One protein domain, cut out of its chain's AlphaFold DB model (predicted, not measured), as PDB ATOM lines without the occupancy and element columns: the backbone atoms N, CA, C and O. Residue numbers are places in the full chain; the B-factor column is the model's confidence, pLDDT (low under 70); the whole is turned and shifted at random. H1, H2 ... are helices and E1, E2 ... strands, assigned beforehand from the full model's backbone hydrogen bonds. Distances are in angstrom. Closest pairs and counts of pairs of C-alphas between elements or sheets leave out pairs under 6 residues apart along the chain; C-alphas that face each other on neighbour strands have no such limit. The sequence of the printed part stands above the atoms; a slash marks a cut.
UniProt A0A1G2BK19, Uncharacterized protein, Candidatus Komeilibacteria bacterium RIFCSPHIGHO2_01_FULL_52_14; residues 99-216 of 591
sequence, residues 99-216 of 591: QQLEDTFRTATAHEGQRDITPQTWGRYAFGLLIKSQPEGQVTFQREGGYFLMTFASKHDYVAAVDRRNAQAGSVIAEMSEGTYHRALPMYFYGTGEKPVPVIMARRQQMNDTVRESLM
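This is residues 99 to 216 of the 591 residues of an uncharacterized protein of Candidatus Komeilibacteria bacterium RIFCSPHIGHO2_01_FULL_52_14 (UniProt A0A1G2BK19). A strongly twisted sheet of four strands has H2 and H3 packed over one face; H1 meets H2 near the E1 edge of the sheet, and H4 only grazes the sheet. The 118 printed residues hold four named helices and four named strands, in the order H1 H2 E1 E2 H3 E3 E4 H4. The sheet, E1 E2 E4 E3, is mixed, and so is the class, helices and strands. The whole is compact, with a radius of gyration of the C-alphas of 13.6 A and spans of 38 by 33 by 28 A.

Start at H1, residues 99 to 111, whose residues 105 to 109 alone touch H2, residues 119 to 131; they stand about perpendicular at 85 degrees, and their closest C-alphas, Phe 105 and Trp 122, are 5.6 A apart. H2 is on the sheet at a height of 7.8 A and runs across E1, residues 139 to 144, at 76 degrees on the local plane. E1 and E2, residues 147 to 152, form an antiparallel hairpin, with N 140 and O 151 within hydrogen-bond range at 2.9 A. H3, residues 155 to 168, on the same face as H2, has a height of 9.0 A and touches H2 at a steep tilt of 53 degrees; the closest C-alphas, Ile 131 and Ala 161, are 6.7 A apart. E3, residues 181 to 187, and E4, residues 197 to 203, form an antiparallel hairpin, with N 187 and O 197 at 2.9 A. E4 is parallel to E2, with N 150 and O 200 at 2.8 A. H4, residues 209 to 216, only grazes the sheet with residues 212 to 216. In H1, H2, H3 and H4 every O i to N i+4 pair is within hydrogen-bond range.

Find C-alpha 99 at (13.661, 30.614, -40.212), where H1 begins its 18.3 A. H2 spans 17.6 A, H3 20.1 A and E4 19.7 A. H4 ends at C-alpha 216, (0.171, 42.607, -42.697).

The C-alphas farthest apart, Arg 115 and Val 172, are 40.8 A apart. The printed part has no cut, and H3 to E3 is a long link. The model's pLDDT is under 70 at residues 115, 169 to 185, 205 to 207 and 210.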
ATOM      1  N   GLN A  99      13.554  31.928 -39.574       89.44
ATOM      2  CA  GLN A  99      13.661  30.614 -40.212       89.44
ATOM      3  C   GLN A  99      14.134  29.542 -39.221       89.44
ATOM      4  O   GLN A  99      13.522  28.484 -39.134       89.44
ATOM      5  N   GLN A 100      15.167  29.834 -38.425       90.50
ATOM      6  CA  GLN A 100      15.692  28.916 -37.405       90.50
ATOM      7  C   GLN A 100      14.628  28.536 -36.369       90.50
ATOM      8  O   GLN A 100      14.497  27.365 -35.995       90.50
ATOM      9  N   LEU A 101      13.813  29.506 -35.947       90.75
ATOM     10  CA  LEU A 101      12.700  29.235 -35.046       90.75
ATOM     11  C   LEU A 101      11.620  28.360 -35.704       90.75
ATOM     12  O   LEU A 101      11.117  27.434 -35.067       90.75
ATOM     13  N   GLU A 102      11.270  28.622 -36.968       91.69
ATOM     14  CA  GLU A 102      10.334  27.771 -37.715       91.69
ATOM     15  C   GLU A 102      10.862  26.333 -37.815       91.69
ATOM     16  O   GLU A 102      10.135  25.393 -37.494       91.69
ATOM     17  N   ASP A 103      12.129  26.155 -38.191       90.44
ATOM     18  CA  ASP A 103      12.766  24.842 -38.328       90.44
ATOM     19  C   ASP A 103      12.802  24.083 -36.998       90.44
ATOM     20  O   ASP A 103      12.559  22.871 -36.967       90.44
ATOM     21  N   THR A 104      13.014  24.793 -35.887       90.75
ATOM     22  CA  THR A 104      12.930  24.226 -34.534       90.75
ATOM     23  C   THR A 104      11.527  23.694 -34.248       90.75
ATOM     24  O   THR A 104      11.370  22.545 -33.826       90.75
ATOM     25  N   PHE A 105      10.486  24.483 -34.527       90.38
ATOM     26  CA  PHE A 105       9.100  24.055 -34.319       90.38
ATOM     27  C   PHE A 105       8.691  22.911 -35.244       90.38
ATOM     28  O   PHE A 105       8.023  21.971 -34.803       90.38
ATOM     29  N   ARG A 106       9.124  22.943 -36.505       89.31
ATOM     30  CA  ARG A 106       8.911  21.861 -37.471       89.31
ATOM     31  C   ARG A 106       9.547  20.566 -36.995       89.31
ATOM     32  O   ARG A 106       8.866  19.548 -36.943       89.31
ATOM     33  N   THR A 107      10.813  20.615 -36.597       88.44
ATOM     34  CA  THR A 107      11.567  19.442 -36.137       88.44
ATOM     35  C   THR A 107      10.959  18.855 -34.866       88.44
ATOM     36  O   THR A 107      10.727  17.649 -34.801       88.44
ATOM     37  N   ALA A 108      10.606  19.695 -33.887       86.38
ATOM     38  CA  ALA A 108       9.934  19.245 -32.667       86.38
ATOM     39  C   ALA A 108       8.590  18.559 -32.971       86.38
ATOM     40  O   ALA A 108       8.328  17.462 -32.481       86.38
ATOM     41  N   THR A 109       7.781  19.148 -33.858       84.75
ATOM     42  CA  THR A 109       6.484  18.585 -34.270       84.75
ATOM     43  C   THR A 109       6.649  17.264 -35.039       84.75
ATOM     44  O   THR A 109       5.850  16.344 -34.868       84.75
ATOM     45  N   ALA A 110       7.707  17.133 -35.851       83.31
ATOM     46  CA  ALA A 110       8.059  15.888 -36.540       83.31
ATOM     47  C   ALA A 110       8.371  14.758 -35.546       83.31
ATOM     48  O   ALA A 110       7.908  13.628 -35.709       83.31
ATOM     49  N   HIS A 111       9.143  15.070 -34.499       82.31
ATOM     50  CA  HIS A 111       9.516  14.114 -33.456       82.31
ATOM     51  C   HIS A 111       8.326  13.657 -32.603       82.31
ATOM     52  O   HIS A 111       8.342  12.535 -32.103       82.31
ATOM     53  N   GLU A 112       7.267  14.464 -32.502       80.12
ATOM     54  CA  GLU A 112       5.988  14.075 -31.889       80.12
ATOM     55  C   GLU A 112       5.136  13.137 -32.779       80.12
ATOM     56  O   GLU A 112       4.023  12.764 -32.409       80.12
ATOM     57  N   GLY A 113       5.648  12.712 -33.943       73.94
ATOM     58  CA  GLY A 113       5.021  11.705 -34.805       73.94
ATOM     59  C   GLY A 113       3.956  12.245 -35.767       73.94
ATOM     60  O   GLY A 113       3.227  11.460 -36.379       73.94
ATOM     61  N   GLN A 114       3.854  13.568 -35.926       76.56
ATOM     62  CA  GLN A 114       2.971  14.205 -36.911       76.56
ATOM     63  C   GLN A 114       3.517  13.990 -38.332       76.56
ATOM     64  O   GLN A 114       4.654  14.354 -38.625       76.56
ATOM     65  N   ARG A 115       2.703  13.410 -39.228       67.75
ATOM     66  CA  ARG A 115       3.098  13.146 -40.628       67.75
ATOM     67  C   ARG A 115       3.035  14.389 -41.518       67.75
ATOM     68  O   ARG A 115       3.924  14.572 -42.341       67.75
ATOM     69  N   ASP A 116       2.034  15.245 -41.314       78.38
ATOM     70  CA  ASP A 116       1.822  16.453 -42.114       78.38
ATOM     71  C   ASP A 116       2.190  17.695 -41.303       78.38
ATOM     72  O   ASP A 116       1.395  18.227 -40.527       78.38
ATOM     73  N   ILE A 117       3.429  18.149 -41.474       84.69
ATOM     74  CA  ILE A 117       3.957  19.318 -40.774       84.69
ATOM     75  C   ILE A 117       3.444  20.580 -41.468       84.69
ATOM     76  O   ILE A 117       3.919  20.967 -42.534       84.69
ATOM     77  N   THR A 118       2.456  21.212 -40.845       87.75
ATOM     78  CA  THR A 118       1.763  22.403 -41.339       87.75
ATOM     79  C   THR A 118       1.881  23.564 -40.341       87.75
ATOM     80  O   THR A 118       2.115  23.336 -39.148       87.75
ATOM     81  N   PRO A 119       1.634  24.817 -40.771       89.19
ATOM     82  CA  PRO A 119       1.534  25.971 -39.869       89.19
ATOM     83  C   PRO A 119       0.563  25.781 -38.699       89.19
ATOM     84  O   PRO A 119       0.699  26.404 -37.647       89.19
ATOM     85  N   GLN A 120      -0.439  24.921 -38.872       90.38
ATOM     86  CA  GLN A 120      -1.390  24.526 -37.844       90.38
ATOM     87  C   GLN A 120      -0.753  23.599 -36.803       90.38
ATOM     88  O   GLN A 120      -0.917  23.807 -35.601       90.38
ATOM     89  N   THR A 121      -0.033  22.565 -37.249       89.06
ATOM     90  CA  THR A 121       0.524  21.550 -36.345       89.06
ATOM     91  C   THR A 121       1.631  22.136 -35.487       89.06
ATOM     92  O   THR A 121       1.598  21.982 -34.268       89.06
ATOM     93  N   TRP A 122       2.559  22.889 -36.083       89.56
ATOM     94  CA  TRP A 122       3.603  23.541 -35.295       89.56
ATOM     95  C   TRP A 122       3.090  24.789 -34.562       89.56
ATOM     96  O   TRP A 122       3.642  25.176 -33.535       89.56
ATOM     97  N   GLY A 123       1.996  25.406 -35.027       90.69
ATOM     98  CA  GLY A 123       1.343  26.507 -34.314       90.69
ATOM     99  C   GLY A 123       0.735  26.078 -32.982       90.69
ATOM    100  O   GLY A 123       0.823  26.809 -31.994       90.69
ATOM    101  N   ARG A 124       0.203  24.853 -32.915       90.25
ATOM    102  CA  ARG A 124      -0.228  24.221 -31.664       90.25
ATOM    103  C   ARG A 124       0.939  24.021 -30.692       90.25
ATOM    104  O   ARG A 124       0.793  24.308 -29.505       90.25
ATOM    105  N   TYR A 125       2.090  23.577 -31.193       89.50
ATOM    106  CA  TYR A 125       3.307  23.425 -30.392       89.50
ATOM    107  C   TYR A 125       3.807  24.777 -29.854       89.50
ATOM    108  O   TYR A 125       4.023  24.927 -28.650       89.50
ATOM    109  N   ALA A 126       3.890  25.795 -30.716       90.56
ATOM    110  CA  ALA A 126       4.275  27.154 -30.331       90.56
ATOM    111  C   ALA A 126       3.338  27.743 -29.258       90.56
ATOM    112  O   ALA A 126       3.804  28.341 -28.286       90.56
ATOM    113  N   PHE A 127       2.022  27.521 -29.381       91.88
ATOM    114  CA  PHE A 127       1.050  27.891 -28.346       91.88
ATOM    115  C   PHE A 127       1.320  27.178 -27.018       91.88
ATOM    116  O   PHE A 127       1.338  27.818 -25.966       91.88
ATOM    117  N   GLY A 128       1.589  25.870 -27.067       89.31
ATOM    118  CA  GLY A 128       1.927  25.068 -25.894       89.31
ATOM    119  C   GLY A 128       3.153  25.590 -25.148       89.31
ATOM    120  O   GLY A 128       3.121  25.704 -23.924       89.31
ATOM    121  N   LEU A 129       4.204  25.990 -25.865       88.62
ATOM    122  CA  LEU A 129       5.382  26.615 -25.253       88.62
ATOM    123  C   LEU A 129       5.067  27.971 -24.620       88.62
ATOM    124  O   LEU A 129       5.611  28.316 -23.566       88.62
ATOM    125  N   LEU A 130       4.187  28.746 -25.253       87.19
ATOM    126  CA  LEU A 130       3.847  30.080 -24.785       87.19
ATOM    127  C   LEU A 130       2.979  30.046 -23.516       87.19
ATOM    128  O   LEU A 130       3.291  30.721 -22.528       87.19
ATOM    129  N   ILE A 131       1.909  29.246 -23.548       88.62
ATOM    130  CA  ILE A 131       0.813  29.241 -22.567       88.62
ATOM    131  C   ILE A 131       0.932  28.103 -21.554       88.62
ATOM    132  O   ILE A 131       0.373  28.194 -20.463       88.62
ATOM    133  N   LYS A 132       1.723  27.065 -21.857       86.56
ATOM    134  CA  LYS A 132       1.832  25.820 -21.075       86.56
ATOM    135  C   LYS A 132       0.526  25.016 -21.010       86.56
ATOM    136  O   LYS A 132       0.349  24.197 -20.112       86.56
ATOM    137  N   SER A 133      -0.368  25.223 -21.973       88.38
ATOM    138  CA  SER A 133      -1.591  24.446 -22.174       88.38
ATOM    139  C   SER A 133      -1.808  24.169 -23.663       88.38
ATOM    140  O   SER A 133      -1.174  24.774 -24.526       88.38
ATOM    141  N   GLN A 134      -2.692  23.222 -23.971       89.19
ATOM    142  CA  GLN A 134      -3.132  22.983 -25.345       89.19
ATOM    143  C   GLN A 134      -4.203  24.014 -25.732       89.19
ATOM    144  O   GLN A 134      -5.013  24.360 -24.869       89.19
ATOM    145  N   PRO A 135      -4.228  24.495 -26.988       91.88
ATOM    146  CA  PRO A 135      -5.248  25.438 -27.425       91.88
ATOM    147  C   PRO A 135      -6.617  24.756 -27.521       91.88
ATOM    148  O   PRO A 135      -6.713  23.582 -27.894       91.88
ATOM    149  N   GLU A 136      -7.674  25.497 -27.203       90.62
ATOM    150  CA  GLU A 136      -9.063  25.041 -27.330       90.62
ATOM    151  C   GLU A 136      -9.525  25.008 -28.789       90.62
ATOM    152  O   GLU A 136     -10.318  24.157 -29.191       90.62
ATOM    153  N   GLY A 137      -9.042  25.957 -29.589       88.50
ATOM    154  CA  GLY A 137      -9.343  26.102 -31.001       88.50
ATOM    155  C   GLY A 137      -8.125  25.893 -31.895       88.50
ATOM    156  O   GLY A 137      -7.000  25.644 -31.467       88.50
ATOM    157  N   GLN A 138      -8.351  26.017 -33.201       91.12
ATOM    158  CA  GLN A 138      -7.264  25.964 -34.168       91.12
ATOM    159  C   GLN A 138      -6.372  27.204 -34.043       91.12
ATOM    160  O   GLN A 138      -6.854  28.335 -34.152       91.12
ATOM    161  N   VAL A 139      -5.071  26.964 -33.891       92.12
ATOM    162  CA  VAL A 139      -4.020  27.983 -33.920       92.12
ATOM    163  C   VAL A 139      -3.151  27.754 -35.148       92.12
ATOM    164  O   VAL A 139      -2.737  26.626 -35.409       92.12
ATOM    165  N   THR A 140      -2.877  28.804 -35.917       92.94
ATOM    166  CA  THR A 140      -1.884  28.762 -37.000       92.94
ATOM    167  C   THR A 140      -0.716  29.652 -36.645       92.94
ATOM    168  O   THR A 140      -0.935  30.753 -36.153       92.94
ATOM    169  N   PHE A 141       0.502  29.226 -36.949       91.69
ATOM    170  CA  PHE A 141       1.697  30.039 -36.766       91.69
ATOM    171  C   PHE A 141       2.475  30.058 -38.075       91.69
ATOM    172  O   PHE A 141       3.018  29.043 -38.481       91.69
ATOM    173  N   GLN A 142       2.468  31.173 -38.791       90.56
ATOM    174  CA  GLN A 142       3.020  31.257 -40.141       90.56
ATOM    175  C   GLN A 142       4.156  32.269 -40.170       90.56
ATOM    176  O   GLN A 142       3.987  33.379 -39.673       90.56
ATOM    177  N   ARG A 143       5.300  31.901 -40.746       88.50
ATOM    178  CA  ARG A 143       6.386  32.850 -40.977       88.50
ATOM    179  C   ARG A 143       6.055  33.737 -42.172       88.50
ATOM    180  O   ARG A 143       5.585  33.261 -43.200       88.50
ATOM    181  N   GLU A 144       6.324  35.023 -42.016       82.56
ATOM    182  CA  GLU A 144       6.052  36.080 -42.986       82.56
ATOM    183  C   GLU A 144       7.348  36.892 -43.146       82.56
ATOM    184  O   GLU A 144       7.526  37.991 -42.622       82.56
ATOM    185  N   GLY A 145       8.348  36.280 -43.788       79.25
ATOM    186  CA  GLY A 145       9.698  36.835 -43.893       79.25
ATOM    187  C   GLY A 145      10.466  36.786 -42.567       79.25
ATOM    188  O   GLY A 145      10.993  35.737 -42.201       79.25
ATOM    189  N   GLY A 146      10.592  37.936 -41.893       79.69
ATOM    190  CA  GLY A 146      11.390  38.120 -40.665       79.69
ATOM    191  C   GLY A 146      10.589  38.121 -39.359       79.69
ATOM    192  O   GLY A 146      11.135  38.449 -38.306       79.69
ATOM    193  N   TYR A 147       9.298  37.807 -39.429       84.12
ATOM    194  CA  TYR A 147       8.358  37.786 -38.310       84.12
ATOM    195  C   TYR A 147       7.318  36.676 -38.517       84.12
ATOM    196  O   TYR A 147       7.319  36.003 -39.551       84.12
ATOM    197  N   PHE A 148       6.443  36.464 -37.534       87.44
ATOM    198  CA  PHE A 148       5.387  35.452 -37.593       87.44
ATOM    199  C   PHE A 148       3.990  36.048 -37.429       87.44
ATOM    200  O   PHE A 148       3.792  36.981 -36.655       87.44
ATOM    201  N   LEU A 149       3.007  35.446 -38.093       88.31
ATOM    202  CA  LEU A 149       1.582  35.648 -37.865       88.31
ATOM    203  C   LEU A 149       1.002  34.441 -37.118       88.31
ATOM    204  O   LEU A 149       0.972  33.320 -37.634       88.31
ATOM    205  N   MET A 150       0.496  34.686 -35.913       91.00
ATOM    206  CA  MET A 150      -0.226  33.720 -35.098       91.00
ATOM    207  C   MET A 150      -1.729  34.007 -35.162       91.00
ATOM    208  O   MET A 150      -2.184  35.046 -34.678       91.00
ATOM    209  N   THR A 151      -2.515  33.102 -35.755       90.19
ATOM    210  CA  THR A 151      -3.977  33.264 -35.847       90.19
ATOM    211  C   THR A 151      -4.722  32.287 -34.956       90.19
ATOM    212  O   THR A 151      -4.340  31.123 -34.846       90.19
ATOM    213  N   PHE A 152      -5.805  32.763 -34.340       90.50
ATOM    214  CA  PHE A 152      -6.569  32.023 -33.337       90.50
ATOM    215  C   PHE A 152      -8.034  31.900 -33.751       90.50
ATOM    216  O   PHE A 152      -8.698  32.903 -34.028       90.50
ATOM    217  N   ALA A 153      -8.562  30.676 -33.774       89.44
ATOM    218  CA  ALA A 153      -9.993  30.447 -33.963       89.44
ATOM    219  C   ALA A 153     -10.803  30.743 -32.686       89.44
ATOM    220  O   ALA A 153     -11.894  31.305 -32.778       89.44
ATOM    221  N   SER A 154     -10.268  30.401 -31.507       89.50
ATOM    222  CA  SER A 154     -10.903  30.680 -30.213       89.50
ATOM    223  C   SER A 154     -10.574  32.091 -29.725       89.50
ATOM    224  O   SER A 154      -9.423  32.530 -29.772       89.50
ATOM    225  N   LYS A 155     -11.585  32.807 -29.207       85.62
ATOM    226  CA  LYS A 155     -11.377  34.082 -28.499       85.62
ATOM    227  C   LYS A 155     -10.585  33.869 -27.204       85.62
ATOM    228  O   LYS A 155      -9.791  34.731 -26.851       85.62
ATOM    229  N   HIS A 156     -10.798  32.748 -26.517       88.38
ATOM    230  CA  HIS A 156     -10.134  32.458 -25.249       88.38
ATOM    231  C   HIS A 156      -8.627  32.230 -25.449       88.38
ATOM    232  O   HIS A 156      -7.825  32.895 -24.798       88.38
ATOM    233  N   ASP A 157      -8.245  31.414 -26.440       90.00
ATOM    234  CA  ASP A 157      -6.832  31.194 -26.794       90.00
ATOM    235  C   ASP A 157      -6.122  32.502 -27.178       90.00
ATOM    236  O   ASP A 157      -4.980  32.732 -26.784       90.00
ATOM    237  N   TYR A 158      -6.805  33.372 -27.933       87.06
ATOM    238  CA  TYR A 158      -6.283  34.687 -28.303       87.06
ATOM    239  C   TYR A 158      -5.993  35.552 -27.072       87.06
ATOM    240  O   TYR A 158      -4.881  36.055 -26.931       87.06
ATOM    241  N   VAL A 159      -6.967  35.694 -26.166       84.31
ATOM    242  CA  VAL A 159      -6.807  36.497 -24.942       84.31
ATOM    243  C   VAL A 159      -5.672  35.942 -24.082       84.31
ATOM    244  O   VAL A 159      -4.793  36.699 -23.682       84.31
ATOM    245  N   ALA A 160      -5.607  34.621 -23.893       87.19
ATOM    246  CA  ALA A 160      -4.527  33.989 -23.139       87.19
ATOM    247  C   ALA A 160      -3.141  34.286 -23.744       87.19
ATOM    248  O   ALA A 160      -2.191  34.600 -23.017       87.19
ATOM    249  N   ALA A 161      -3.011  34.214 -25.074       86.00
ATOM    250  CA  ALA A 161      -1.764  34.521 -25.773       86.00
ATOM    251  C   ALA A 161      -1.340  35.985 -25.616       86.00
ATOM    252  O   ALA A 161      -0.160  36.270 -25.385       86.00
ATOM    253  N   VAL A 162      -2.301  36.903 -25.675       79.62
ATOM    254  CA  VAL A 162      -2.087  38.341 -25.487       79.62
ATOM    255  C   VAL A 162      -1.681  38.666 -24.053       79.62
ATOM    256  O   VAL A 162      -0.705  39.387 -23.849       79.62
ATOM    257  N   ASP A 163      -2.363  38.102 -23.059       81.50
ATOM    258  CA  ASP A 163      -2.029  38.308 -21.648       81.50
ATOM    259  C   ASP A 163      -0.609  37.818 -21.356       81.50
ATOM    260  O   ASP A 163       0.190  38.496 -20.700       81.50
ATOM    261  N   ARG A 164      -0.244  36.662 -21.924       83.44
ATOM    262  CA  ARG A 164       1.105  36.116 -21.803       83.44
ATOM    263  C   ARG A 164       2.150  37.007 -22.468       83.44
ATOM    264  O   ARG A 164       3.213  37.214 -21.881       83.44
ATOM    265  N   ARG A 165       1.856  37.547 -23.654       79.12
ATOM    266  CA  ARG A 165       2.699  38.538 -24.341       79.12
ATOM    267  C   ARG A 165       2.900  39.785 -23.476       79.12
ATOM    268  O   ARG A 165       4.038  40.201 -23.275       79.12
ATOM    269  N   ASN A 166       1.828  40.361 -22.935       72.69
ATOM    270  CA  ASN A 166       1.891  41.562 -22.093       72.69
ATOM    271  C   ASN A 166       2.727  41.331 -20.830       72.69
ATOM    272  O   ASN A 166       3.585  42.152 -20.499       72.69
ATOM    273  N   ALA A 167       2.560  40.168 -20.194       75.38
ATOM    274  CA  ALA A 167       3.372  39.762 -19.054       75.38
ATOM    275  C   ALA A 167       4.867  39.635 -19.404       75.38
ATOM    276  O   ALA A 167       5.712  40.064 -18.621       75.38
ATOM    277  N   GLN A 168       5.217  39.081 -20.576       76.31
ATOM    278  CA  GLN A 168       6.615  39.005 -21.034       76.31
ATOM    279  C   GLN A 168       7.218  40.386 -21.330       76.31
ATOM    280  O   GLN A 168       8.397  40.606 -21.066       76.31
ATOM    281  N   ALA A 169       6.419  41.319 -21.849       64.88
ATOM    282  CA  ALA A 169       6.858  42.673 -22.175       64.88
ATOM    283  C   ALA A 169       7.027  43.587 -20.941       64.88
ATOM    284  O   ALA A 169       7.434  44.738 -21.093       64.88
ATOM    285  N   GLY A 170       6.688  43.116 -19.732       56.75
ATOM    286  CA  GLY A 170       6.661  43.946 -18.522       56.75
ATOM    287  C   GLY A 170       5.623  45.074 -18.590       56.75
ATOM    288  O   GLY A 170       5.729  46.057 -17.860       56.75
ATOM    289  N   SER A 171       4.646  44.951 -19.491       50.50
ATOM    290  CA  SER A 171       3.644  45.973 -19.762       50.50
ATOM    291  C   SER A 171       2.378  45.671 -18.967       50.50
ATOM    292  O   SER A 171       1.735  44.643 -19.180       50.50
ATOM    293  N   VAL A 172       2.001  46.568 -18.052       37.09
ATOM    294  CA  VAL A 172       0.740  46.497 -17.293       37.09
ATOM    295  C   VAL A 172      -0.390  47.068 -18.156       37.09
ATOM    296  O   VAL A 172      -1.040  48.036 -17.787       37.09
ATOM    297  N   ILE A 173      -0.603  46.518 -19.352       43.78
ATOM    298  CA  ILE A 173      -1.811  46.818 -20.132       43.78
ATOM    299  C   ILE A 173      -2.793  45.698 -19.820       43.78
ATOM    300  O   ILE A 173      -2.929  44.719 -20.552       43.78
ATOM    301  N   ALA A 174      -3.398  45.821 -18.645       35.38
ATOM    302  CA  ALA A 174      -4.514  45.008 -18.205       35.38
ATOM    303  C   ALA A 174      -5.794  45.787 -18.496       35.38
ATOM    304  O   ALA A 174      -6.442  46.239 -17.569       35.38
ATOM    305  N   GLU A 175      -6.140  46.003 -19.763       35.16
ATOM    306  CA  GLU A 175      -7.486  46.466 -20.090       35.16
ATOM    307  C   GLU A 175      -7.904  46.012 -21.490       35.16
ATOM    308  O   GLU A 175      -7.153  46.060 -22.461       35.16
ATOM    309  N   MET A 176      -9.116  45.469 -21.519       35.62
ATOM    310  CA  MET A 176      -9.764  44.727 -22.591       35.62
ATOM    311  C   MET A 176      -9.671  45.434 -23.947       35.62
ATOM    312  O   MET A 176     -10.479  46.309 -24.259       35.62
ATOM    313  N   SER A 177      -8.752  45.006 -24.812       36.25
ATOM    314  CA  SER A 177      -8.863  45.348 -26.225       36.25
ATOM    315  C   SER A 177      -9.959  44.477 -26.840       36.25
ATOM    316  O   SER A 177      -9.781  43.278 -27.062       36.25
ATOM    317  N   GLU A 178     -11.089  45.082 -27.179       36.25
ATOM    318  CA  GLU A 178     -12.064  44.493 -28.105       36.25
ATOM    319  C   GLU A 178     -11.526  44.419 -29.555       36.25
ATOM    320  O   GLU A 178     -12.250  44.030 -30.468       36.25
ATOM    321  N   GLY A 179     -10.252  44.774 -29.767       42.19
ATOM    322  CA  GLY A 179      -9.573  44.800 -31.058       42.19
ATOM    323  C   GLY A 179      -9.340  43.421 -31.686       42.19
ATOM    324  O   GLY A 179      -9.176  42.401 -31.014       42.19
ATOM    325  N   THR A 180      -9.314  43.418 -33.017       47.59
ATOM    326  CA  THR A 180      -9.206  42.235 -33.887       47.59
ATOM    327  C   THR A 180      -7.784  41.647 -33.954       47.59
ATOM    328  O   THR A 180      -7.612  40.491 -34.360       47.59
ATOM    329  N   TYR A 181      -6.769  42.428 -33.562       48.09
ATOM    330  CA  TYR A 181      -5.352  42.064 -33.605       48.09
ATOM    331  C   TYR A 181      -4.522  42.847 -32.574       48.09
ATOM    332  O   TYR A 181      -4.992  43.835 -32.004       48.09
ATOM    333  N   HIS A 182      -3.266  42.434 -32.383       54.97
ATOM    334  CA  HIS A 182      -2.252  43.233 -31.700       54.97
ATOM    335  C   HIS A 182      -0.902  43.250 -32.418       54.97
ATOM    336  O   HIS A 182      -0.544  42.274 -33.083       54.97
ATOM    337  N   ARG A 183      -0.135  44.319 -32.152       58.47
ATOM    338  CA  ARG A 183       1.182  44.572 -32.743       58.47
ATOM    339  C   ARG A 183       2.200  43.456 -32.575       58.47
ATOM    340  O   ARG A 183       2.244  42.779 -31.542       58.47
ATOM    341  N   ALA A 184       3.083  43.360 -33.564       57.62
ATOM    342  CA  ALA A 184       4.263  42.514 -33.543       57.62
ATOM    343  C   ALA A 184       5.210  42.912 -32.398       57.62
ATOM    344  O   ALA A 184       5.931  43.906 -32.478       57.62
ATOM    345  N   LEU A 185       5.261  42.104 -31.338       66.31
ATOM    346  CA  LEU A 185       6.277  42.228 -30.290       66.31
ATOM    347  C   LEU A 185       7.225  41.026 -30.322       66.31
ATOM    348  O   LEU A 185       6.776  39.919 -30.632       66.31
ATOM    349  N   PRO A 186       8.526  41.210 -30.017       70.81
ATOM    350  CA  PRO A 186       9.448  40.093 -29.869       70.81
ATOM    351  C   PRO A 186       8.963  39.135 -28.778       70.81
ATOM    352  O   PRO A 186       8.843  39.522 -27.617       70.81
ATOM    353  N   MET A 187       8.693  37.887 -29.157       79.25
ATOM    354  CA  MET A 187       8.189  36.849 -28.261       79.25
ATOM    355  C   MET A 187       9.279  35.858 -27.896       79.25
ATOM    356  O   MET A 187      10.011  35.384 -28.766       79.25
ATOM    357  N   TYR A 188       9.338  35.493 -26.615       80.88
ATOM    358  CA  TYR A 188      10.211  34.426 -26.139       80.88
ATOM    359  C   TYR A 188       9.441  33.110 -26.056       80.88
ATOM    360  O   TYR A 188       8.506  32.963 -25.258       80.88
ATOM    361  N   PHE A 189       9.885  32.132 -26.845       82.00
ATOM    362  CA  PHE A 189       9.427  30.748 -26.775       82.00
ATOM    363  C   PHE A 189      10.418  29.939 -25.940       82.00
ATOM    364  O   PHE A 189      11.378  29.366 -26.445       82.00
ATOM    365  N   TYR A 190      10.221  29.947 -24.623       76.81
ATOM    366  CA  TYR A 190      11.111  29.247 -23.698       76.81
ATOM    367  C   TYR A 190      11.222  27.759 -24.052       76.81
ATOM    368  O   TYR A 190      10.212  27.099 -24.279       76.81
ATOM    369  N   GLY A 191      12.449  27.233 -24.052       70.75
ATOM    370  CA  GLY A 191      12.731  25.831 -24.371       70.75
ATOM    371  C   GLY A 191      13.220  25.576 -25.799       70.75
ATOM    372  O   GLY A 191      13.686  24.474 -26.058       70.75
ATOM    373  N   THR A 192      13.192  26.572 -26.693       77.75
ATOM    374  CA  THR A 192      13.774  26.443 -28.044       77.75
ATOM    375  C   THR A 192      15.267  26.771 -28.092       77.75
ATOM    376  O   THR A 192      15.968  26.274 -28.959       77.75
ATOM    377  N   GLY A 193      15.764  27.612 -27.175       77.12
ATOM    378  CA  GLY A 193      17.129  28.160 -27.240       77.12
ATOM    379  C   GLY A 193      17.307  29.271 -28.284       77.12
ATOM    380  O   GLY A 193      18.378  29.870 -28.360       77.12
ATOM    381  N   GLU A 194      16.250  29.578 -29.036       83.88
ATOM    382  CA  GLU A 194      16.252  30.561 -30.114       83.88
ATOM    383  C   GLU A 194      16.032  31.990 -29.606       83.88
ATOM    384  O   GLU A 194      15.459  32.236 -28.538       83.88
ATOM    385  N   LYS A 195      16.479  32.964 -30.404       80.94
ATOM    386  CA  LYS A 195      16.266  34.390 -30.126       80.94
ATOM    387  C   LYS A 195      14.787  34.779 -30.254       80.94
ATOM    388  O   LYS A 195      14.046  34.161 -31.018       80.94
ATOM    389  N   PRO A 196      14.345  35.842 -29.555       81.31
ATOM    390  CA  PRO A 196      12.980  36.327 -29.684       81.31
ATOM    391  C   PRO A 196      12.736  36.920 -31.074       81.31
ATOM    392  O   PRO A 196      13.517  37.747 -31.561       81.31
ATOM    393  N   VAL A 197      11.609  36.543 -31.673       79.56
ATOM    394  CA  VAL A 197      11.168  37.021 -32.991       79.56
ATOM    395  C   VAL A 197       9.851  37.785 -32.869       79.56
ATOM    396  O   VAL A 197       9.058  37.474 -31.976       79.56
ATOM    397  N   PRO A 198       9.582  38.780 -33.730       81.44
ATOM    398  CA  PRO A 198       8.308  39.488 -33.707       81.44
ATOM    399  C   PRO A 198       7.146  38.559 -34.080       81.44
ATOM    400  O   PRO A 198       7.228  37.826 -35.069       81.44
ATOM    401  N   VAL A 199       6.062  38.605 -33.301       84.44
ATOM    402  CA  VAL A 199       4.841  37.821 -33.550       84.44
ATOM    403  C   VAL A 199       3.617  38.729 -33.555       84.44
ATOM    404  O   VAL A 199       3.310  39.359 -32.545       84.44
ATOM    405  N   ILE A 200       2.897  38.744 -34.675       83.81
ATOM    406  CA  ILE A 200       1.578  39.364 -34.829       83.81
ATOM    407  C   ILE A 200       0.529  38.362 -34.352       83.81
ATOM    408  O   ILE A 200       0.552  37.203 -34.764       83.81
ATOM    409  N   MET A 201      -0.407  38.789 -33.506       86.00
ATOM    410  CA  MET A 201      -1.490  37.936 -32.999       86.00
ATOM    411  C   MET A 201      -2.840  38.442 -33.505       86.00
ATOM    412  O   MET A 201      -3.157  39.613 -33.305       86.00
ATOM    413  N   ALA A 202      -3.652  37.577 -34.125       83.44
ATOM    414  CA  ALA A 202      -4.920  38.000 -34.733       83.44
ATOM    415  C   ALA A 202      -6.037  36.935 -34.690       83.44
ATOM    416  O   ALA A 202      -5.788  35.725 -34.693       83.44
ATOM    417  N   ARG A 203      -7.306  37.369 -34.675       82.56
ATOM    418  CA  ARG A 203      -8.478  36.467 -34.623       82.56
ATOM    419  C   ARG A 203      -8.925  35.990 -36.009       82.56
ATOM    420  O   ARG A 203      -9.318  36.786 -36.857       82.56
ATOM    421  N   ARG A 204      -8.965  34.670 -36.228       76.12
ATOM    422  CA  ARG A 204      -9.236  34.054 -37.543       76.12
ATOM    423  C   ARG A 204     -10.625  34.349 -38.105       76.12
ATOM    424  O   ARG A 204     -10.753  34.596 -39.295       76.12
ATOM    425  N   GLN A 205     -11.661  34.332 -37.267       63.66
ATOM    426  CA  GLN A 205     -13.056  34.509 -37.706       63.66
ATOM    427  C   GLN A 205     -13.359  35.914 -38.261       63.66
ATOM    428  O   GLN A 205     -14.423  36.121 -38.835       63.66
ATOM    429  N   GLN A 206     -12.446  36.871 -38.077       64.00
ATOM    430  CA  GLN A 206     -12.604  38.272 -38.472       64.00
ATOM    431  C   GLN A 206     -11.566  38.709 -39.528       64.00
ATOM    432  O   GLN A 206     -11.504  39.887 -39.862       64.00
ATOM    433  N   MET A 207     -10.769  37.776 -40.071       67.38
ATOM    434  CA  MET A 207      -9.780  38.028 -41.129       67.38
ATOM    435  C   MET A 207     -10.301  37.530 -42.481       67.38
ATOM    436  O   MET A 207     -10.242  36.334 -42.768       67.38
ATOM    437  N   ASN A 208     -10.793  38.446 -43.316       74.38
ATOM    438  CA  ASN A 208     -10.856  38.220 -44.764       74.38
ATOM    439  C   ASN A 208      -9.510  38.612 -45.410       74.38
ATOM    440  O   ASN A 208      -8.655  39.197 -44.739       74.38
ATOM    441  N   ASP A 209      -9.317  38.293 -46.691       73.00
ATOM    442  CA  ASP A 209      -8.035  38.512 -47.377       73.00
ATOM    443  C   ASP A 209      -7.611  39.989 -47.379       73.00
ATOM    444  O   ASP A 209      -6.455  40.291 -47.098       73.00
ATOM    445  N   THR A 210      -8.551  40.918 -47.577       68.62
ATOM    446  CA  THR A 210      -8.287  42.367 -47.563       68.62
ATOM    447  C   THR A 210      -7.854  42.872 -46.184       68.62
ATOM    448  O   THR A 210      -6.892  43.625 -46.067       68.62
ATOM    449  N   VAL A 211      -8.539  42.443 -45.120       71.94
ATOM    450  CA  VAL A 211      -8.196  42.798 -43.733       71.94
ATOM    451  C   VAL A 211      -6.843  42.204 -43.359       71.94
ATOM    452  O   VAL A 211      -6.043  42.874 -42.712       71.94
ATOM    453  N   ARG A 212      -6.562  40.966 -43.787       75.56
ATOM    454  CA  ARG A 212      -5.250  40.345 -43.597       75.56
ATOM    455  C   ARG A 212      -4.170  41.152 -44.310       75.56
ATOM    456  O   ARG A 212      -3.170  41.467 -43.686       75.56
ATOM    457  N   GLU A 213      -4.346  41.486 -45.582       74.25
ATOM    458  CA  GLU A 213      -3.345  42.218 -46.366       74.25
ATOM    459  C   GLU A 213      -3.042  43.605 -45.777       74.25
ATOM    460  O   GLU A 213      -1.872  43.959 -45.604       74.25
ATOM    461  N   SER A 214      -4.079  44.352 -45.391       74.31
ATOM    462  CA  SER A 214      -3.933  45.654 -44.731       74.31
ATOM    463  C   SER A 214      -3.207  45.526 -43.386       74.31
ATOM    464  O   SER A 214      -2.199  46.199 -43.171       74.31
ATOM    465  N   LEU A 215      -3.615  44.578 -42.532       78.25
ATOM    466  CA  LEU A 215      -2.945  44.296 -41.258       78.25
ATOM    467  C   LEU A 215      -1.471  43.923 -41.454       78.25
ATOM    468  O   LEU A 215      -0.590  44.418 -40.756       78.25
ATOM    469  N   MET A 216      -1.191  43.043 -42.411       78.31
ATOM    470  CA  MET A 216       0.171  42.607 -42.697       78.31
ATOM    471  C   MET A 216       1.028  43.767 -43.200       78.31
ATOM    472  O   MET A 216       2.193  43.857 -42.824       78.31
TER     473      MET A 216